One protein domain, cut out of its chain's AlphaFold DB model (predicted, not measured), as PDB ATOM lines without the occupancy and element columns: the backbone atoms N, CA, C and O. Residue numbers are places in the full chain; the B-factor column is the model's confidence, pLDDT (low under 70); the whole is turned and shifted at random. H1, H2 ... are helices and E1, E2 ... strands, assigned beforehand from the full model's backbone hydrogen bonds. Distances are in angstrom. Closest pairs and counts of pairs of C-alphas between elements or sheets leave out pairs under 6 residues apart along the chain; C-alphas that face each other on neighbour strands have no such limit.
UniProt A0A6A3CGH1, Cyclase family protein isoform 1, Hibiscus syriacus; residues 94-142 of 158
ATOM      1  N   TRP A  94      12.475  35.443   9.021       97.56
ATOM      2  CA  TRP A  94      12.420  34.002   8.772       97.56
ATOM      3  C   TRP A  94      11.038  33.437   9.108       97.56
ATOM      4  O   TRP A  94      10.346  33.927   9.998       97.56
ATOM      5  N   LEU A  95      10.632  32.394   8.381       97.56
ATOM      6  CA  LEU A  95       9.400  31.659   8.659       97.56
ATOM      7  C   LEU A  95       9.629  30.730   9.857       97.56
ATOM      8  O   LEU A  95      10.546  29.913   9.827       97.56
ATOM      9  N   VAL A  96       8.783  30.834  10.879       97.31
ATOM     10  CA  VAL A  96       8.815  29.985  12.080       97.31
ATOM     11  C   VAL A  96       7.864  28.801  11.920       97.31
ATOM     12  O   VAL A  96       8.246  27.656  12.148       97.31
ATOM     13  N   THR A  97       6.635  29.057  11.466       97.25
ATOM     14  CA  THR A  97       5.624  28.023  11.186       97.25
ATOM     15  C   THR A  97       4.931  28.306   9.861       97.25
ATOM     16  O   THR A  97       4.862  29.455   9.422       97.25
ATOM     17  N   GLY A  98       4.391  27.276   9.205       97.50
ATOM     18  CA  GLY A  98       3.810  27.438   7.875       97.50
ATOM     19  C   GLY A  98       2.670  26.478   7.580       97.50
ATOM     20  O   GLY A  98       2.736  25.296   7.912       97.50
ATOM     21  N   ILE A  99       1.657  26.974   6.868       98.31
ATOM     22  CA  ILE A  99       0.490  26.189   6.428       98.31
ATOM     23  C   ILE A  99       0.920  25.002   5.569       98.31
ATOM     24  O   ILE A  99       0.390  23.903   5.695       98.31
ATOM     25  N   LYS A 100       1.957  25.194   4.746       97.12
ATOM     26  CA  LYS A 100       2.552  24.120   3.941       97.12
ATOM     27  C   LYS A 100       3.050  22.938   4.792       97.12
ATOM     28  O   LYS A 100       3.105  21.823   4.290       97.12
ATOM     29  N   ASN A 101       3.363  23.181   6.064       95.69
ATOM     30  CA  ASN A 101       3.845  22.190   7.023       95.69
ATOM     31  C   ASN A 101       2.752  21.784   8.036       95.69
ATOM     32  O   ASN A 101       3.070  21.277   9.107       95.69
ATOM     33  N   GLY A 102       1.473  22.026   7.723       97.00
ATOM     34  CA  GLY A 102       0.334  21.623   8.554       97.00
ATOM     35  C   GLY A 102      -0.046  22.602   9.668       97.00
ATOM     36  O   GLY A 102      -0.948  22.306  10.446       97.00
ATOM     37  N   SER A 103       0.600  23.769   9.762       97.56
ATOM     38  CA  SER A 103       0.182  24.818  10.701       97.56
ATOM     39  C   SER A 103      -1.121  25.495  10.249       97.56
ATOM     40  O   SER A 103      -1.435  25.538   9.063       97.56
ATOM     41  N   THR A 104      -1.867  26.100  11.175       98.06
ATOM     42  CA  THR A 104      -3.084  26.873  10.846       98.06
ATOM     43  C   THR A 104      -2.782  28.246  10.232       98.06
ATOM     44  O   THR A 104      -3.663  28.856   9.632       98.06
ATOM     45  N   ALA A 105      -1.539  28.728  10.350       97.81
ATOM     46  CA  ALA A 105      -1.088  30.014   9.830       97.81
ATOM     47  C   ALA A 105       0.395  29.989   9.421       97.81
ATOM     48  O   ALA A 105       1.181  29.157   9.886       97.81
ATOM     49  N   ASN A 106       0.775  30.935   8.558       98.19
ATOM     50  CA  ASN A 106       2.174  31.269   8.307       98.19
ATOM     51  C   ASN A 106       2.604  32.319   9.332       98.19
ATOM     52  O   ASN A 106       2.051  33.418   9.341       98.19
ATOM     53  N   VAL A 107       3.582  31.992  10.169       97.94
ATOM     54  CA  VAL A 107       4.120  32.899  11.189       97.94
ATOM     55  C   VAL A 107       5.583  33.136  10.879       97.94
ATOM     56  O   VAL A 107       6.340  32.184  10.689       97.94
ATOM     57  N   SER A 108       5.973  34.403  10.789       97.38
ATOM     58  CA  SER A 108       7.364  34.808  10.596       97.38
ATOM     59  C   SER A 108       7.827  35.645  11.773       97.38
ATOM     60  O   SER A 108       7.055  36.421  12.330       97.38
ATOM     61  N   GLU A 109       9.098  35.506  12.103       98.19
ATOM     62  CA  GLU A 109       9.801  36.365  13.044       98.19
ATOM     63  C   GLU A 109      10.766  37.254  12.280       98.19
ATOM     64  O   GLU A 109      11.250  36.898  11.201       98.19
ATOM     65  N   PHE A 110      11.056  38.411  12.858       97.31
ATOM     66  CA  PHE A 110      12.073  39.304  12.346       97.31
ATOM     67  C   PHE A 110      12.876  39.935  13.479       97.31
ATOM     68  O   PHE A 110      12.414  40.036  14.615       97.31
ATOM     69  N   LYS A 111      14.073  40.418  13.146       95.94
ATOM     70  CA  LYS A 111      14.913  41.237  14.021       95.94
ATOM     71  C   LYS A 111      15.330  42.498  13.275       95.94
ATOM     72  O   LYS A 111      15.926  42.412  12.205       95.94
ATOM     73  N   LEU A 112      15.033  43.655  13.855       95.69
ATOM     74  CA  LEU A 112      15.359  44.971  13.304       95.69
ATOM     75  C   LEU A 112      16.008  45.834  14.386       95.69
ATOM     76  O   LEU A 112      15.675  45.710  15.564       95.69
ATOM     77  N   GLY A 113      16.926  46.711  13.981       93.75
ATOM     78  CA  GLY A 113      17.361  47.820  14.831       93.75
ATOM     79  C   GLY A 113      16.306  48.928  14.836       93.75
ATOM     80  O   GLY A 113      15.563  49.069  13.863       93.75
ATOM     81  N   THR A 114      16.262  49.739  15.893       94.81
ATOM     82  CA  THR A 114      15.281  50.832  16.049       94.81
ATOM     83  C   THR A 114      15.361  51.886  14.938       94.81
ATOM     84  O   THR A 114      14.341  52.460  14.576       94.81
ATOM     85  N   HIS A 115      16.537  52.068  14.329       95.62
ATOM     86  CA  HIS A 115      16.784  53.000  13.219       95.62
ATOM     87  C   HIS A 115      16.842  52.278  11.859       95.62
ATOM     88  O   HIS A 115      17.776  52.460  11.077       95.62
ATOM     89  N   THR A 116      15.873  51.397  11.582       95.94
ATOM     90  CA  THR A 116      15.778  50.683  10.295       95.94
ATOM     91  C   THR A 116      14.655  51.252   9.429       95.94
ATOM     92  O   THR A 116      13.494  51.212   9.819       95.94
ATOM     93  N   GLY A 117      14.975  51.696   8.208       96.12
ATOM     94  CA  GLY A 117      13.978  52.175   7.242       96.12
ATOM     95  C   GLY A 117      13.296  53.480   7.652       96.12
ATOM     96  O   GLY A 117      13.898  54.313   8.323       96.12
ATOM     97  N   THR A 118      12.046  53.676   7.223       97.12
ATOM     98  CA  THR A 118      11.202  54.766   7.739       97.12
ATOM     99  C   THR A 118      10.890  54.477   9.213       97.12
ATOM    100  O   THR A 118      10.267  53.459   9.503       97.12
ATOM    101  N   HIS A 119      11.326  55.340  10.133       96.50
ATOM    102  CA  HIS A 119      11.239  55.112  11.580       96.50
ATOM    103  C   HIS A 119      10.950  56.410  12.355       96.50
ATOM    104  O   HIS A 119      10.919  57.493  11.772       96.50
ATOM    105  N   VAL A 120      10.715  56.284  13.666       96.00
ATOM    106  CA  VAL A 120      10.478  57.392  14.607       96.00
ATOM    107  C   VAL A 120      11.636  57.450  15.601       96.00
ATOM    108  O   VAL A 120      12.034  56.415  16.133       96.00
ATOM    109  N   GLU A 121      12.144  58.649  15.881       96.06
ATOM    110  CA  GLU A 121      13.195  58.877  16.876       96.06
ATOM    111  C   GLU A 121      12.639  59.646  18.079       96.06
ATOM    112  O   GLU A 121      12.005  60.690  17.926       96.06
ATOM    113  N   ALA A 122      12.880  59.129  19.285       96.25
ATOM    114  CA  ALA A 122      12.610  59.846  20.528       96.25
ATOM    115  C   ALA A 122      13.846  60.663  20.957       96.25
ATOM    116  O   ALA A 122      14.967  60.282  20.619       96.25
ATOM    117  N   PRO A 123      13.692  61.740  21.753       94.88
ATOM    118  CA  PRO A 123      14.820  62.545  22.236       94.88
ATOM    119  C   PRO A 123      15.899  61.740  22.977       94.88
ATOM    120  O   PRO A 123      17.090  62.026  22.848       94.88
ATOM    121  N   SER A 124      15.502  60.694  23.704       96.75
ATOM    122  CA  SER A 124      16.425  59.761  24.367       96.75
ATOM    123  C   SER A 124      17.406  59.061  23.422       96.75
ATOM    124  O   SER A 124      18.389  58.503  23.900       96.75
ATOM    125  N   HIS A 125      17.203  59.120  22.098       96.56
ATOM    126  CA  HIS A 125      18.191  58.662  21.122       96.56
ATOM    127  C   HIS A 125      19.544  59.381  21.278       96.56
ATOM    128  O   HIS A 125      20.589  58.753  21.114       96.56
ATOM    129  N   PHE A 126      19.529  60.669  21.639       96.88
ATOM    130  CA  PHE A 126      20.740  61.485  21.785       96.88
ATOM    131  C   PHE A 126      20.975  62.001  23.207       96.88
ATOM    132  O   PHE A 126      22.120  62.259  23.578       96.88
ATOM    133  N   PHE A 127      19.919  62.164  24.009       97.38
ATOM    134  CA  PHE A 127      20.017  62.755  25.344       97.38
ATOM    135  C   PHE A 127      19.963  61.682  26.434       97.38
ATOM    136  O   PHE A 127      18.905  61.117  26.716       97.38
ATOM    137  N   GLN A 128      21.106  61.443  27.085       97.25
ATOM    138  CA  GLN A 128      21.258  60.427  28.134       97.25
ATOM    139  C   GLN A 128      20.276  60.624  29.297       97.25
ATOM    140  O   GLN A 128      19.662  59.666  29.754       97.25
ATOM    141  N   GLU A 129      20.070  61.866  29.736       98.00
ATOM    142  CA  GLU A 129      19.131  62.184  30.819       98.00
ATOM    143  C   GLU A 129      17.695  61.744  30.501       98.00
ATOM    144  O   GLU A 129      16.982  61.264  31.379       98.00
ATOM    145  N   TYR A 130      17.278  61.856  29.237       97.31
ATOM    146  CA  TYR A 130      15.957  61.427  28.783       97.31
ATOM    147  C   TYR A 130      15.876  59.913  28.636       97.31
ATOM    148  O   TYR A 130      14.823  59.337  28.898       97.31
ATOM    149  N   TYR A 131      16.977  59.259  28.266       96.56
ATOM    150  CA  TYR A 131      17.054  57.801  28.278       96.56
ATOM    151  C   TYR A 131      16.881  57.248  29.699       96.56
ATOM    152  O   TYR A 131      16.052  56.370  29.924       96.56
ATOM    153  N   GLU A 132      17.592  57.812  30.676       97.44
ATOM    154  CA  GLU A 132      17.515  57.398  32.085       97.44
ATOM    155  C   GLU A 132      16.143  57.664  32.712       97.44
ATOM    156  O   GLU A 132      15.687  56.895  33.556       97.44
ATOM    157  N   GLN A 133      15.458  58.720  32.271       96.94
ATOM    158  CA  GLN A 133      14.089  59.038  32.689       96.94
ATOM    159  C   GLN A 133      13.017  58.196  31.973       96.94
ATOM    160  O   GLN A 133      11.838  58.312  32.301       96.94
ATOM    161  N   GLY A 134      13.397  57.346  31.012       95.19
ATOM    162  CA  GLY A 134      12.465  56.500  30.262       95.19
ATOM    163  C   GLY A 134      11.651  57.246  29.200       95.19
ATOM    164  O   GLY A 134      10.599  56.766  28.783       95.19
ATOM    165  N   PHE A 135      12.113  58.413  28.741       95.00
ATOM    166  CA  PHE A 135      11.481  59.161  27.651       95.00
ATOM    167  C   PHE A 135      11.856  58.581  26.279       95.00
ATOM    168  O   PHE A 135      12.523  59.215  25.455       95.00
ATOM    169  N   ASP A 136      11.455  57.335  26.041       94.75
ATOM    170  CA  ASP A 136      11.632  56.615  24.779       94.75
ATOM    171  C   ASP A 136      10.377  56.678  23.889       94.75
ATOM    172  O   ASP A 136       9.393  57.353  24.200       94.75
ATOM    173  N   VAL A 137      10.405  55.984  22.747       94.88
ATOM    174  CA  VAL A 137       9.289  55.964  21.784       94.88
ATOM    175  C   VAL A 137       7.975  55.435  22.371       94.88
ATOM    176  O   VAL A 137       6.913  55.768  21.852       94.88
ATOM    177  N   THR A 138       8.020  54.649  23.451       94.75
ATOM    178  CA  THR A 138       6.828  54.128  24.142       94.75
ATOM    179  C   THR A 138       6.162  55.174  25.037       94.75
ATOM    180  O   THR A 138       4.989  55.032  25.373       94.75
ATOM    181  N   SER A 139       6.880  56.252  25.368       95.12
ATOM    182  CA  SER A 139       6.384  57.369  26.181       95.12
ATOM    183  C   SER A 139       5.781  58.523  25.362       95.12
ATOM    184  O   SER A 139       5.196  59.445  25.933       95.12
ATOM    185  N   LEU A 140       5.913  58.503  24.027       94.00
ATOM    186  CA  LEU A 140       5.452  59.592  23.162       94.00
ATOM    187  C   LEU A 140       3.923  59.723  23.174       94.00
ATOM    188  O   LEU A 140       3.187  58.754  22.989       94.00
ATOM    189  N   SER A 141       3.432  60.954  23.336       93.81
ATOM    190  CA  SER A 141       1.992  61.222  23.322       93.81
ATOM    191  C   SER A 141       1.391  61.025  21.923       93.81
ATOM    192  O   SER A 141       1.999  61.380  20.910       93.81
ATOM    193  N   LEU A 142       0.146  60.542  21.841       93.88
ATOM    194  CA  LEU A 142      -0.565  60.428  20.558       93.88
ATOM    195  C   LEU A 142      -0.800  61.782  19.880       93.88
ATOM    196  O   LEU A 142      -0.910  61.835  18.658       93.88
TER     197      LEU A 142
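AT A GLANCE: This is residues 94 to 142 of the 158 residues of the protein "Cyclase family protein isoform 1" of Hibiscus syriacus (UniProt A0A6A3CGH1). With little regular structure, the printed part makes a rod: the small hairpin of E1 and E2 lies towards one end, the short helix H1 lies towards the other, and residues 111 to 127 join them with no named element. The printed part has 49 residues, in the order E1, E2, H1; its class is mixed, with 13 residues in named elements. It is extended, with a radius of gyration of the C-alphas of 17.3 A and spans of 50 by 19 by 19 A.

IN THESE COORDINATES: Find C-alpha 94 at (12.420, 34.002, 8.772); from there E1, residues 94 to 97, runs 9.4 A. Next look for E2, residues 107 to 110, 10.3 A long. H1, residues 128 to 132, ends at C-alpha 132 at (17.515, 57.398, 32.085), 6.2 A from its first.

HOW THE PARTS SIT: E1 and E2 are antiparallel at 150 degrees; look at N 94 and O 109, 2.9 A apart, within hydrogen-bond range. In H1, the O i to N i+4 pair is within range. E1 and H1 are apart.

THE WHOLE: The C-alphas farthest apart, of Gly 102 and Glu 129, are 49.9 A apart. The printed part has no cut; the link from E2 to H1 is long. No printed residue is under 70 in pLDDT.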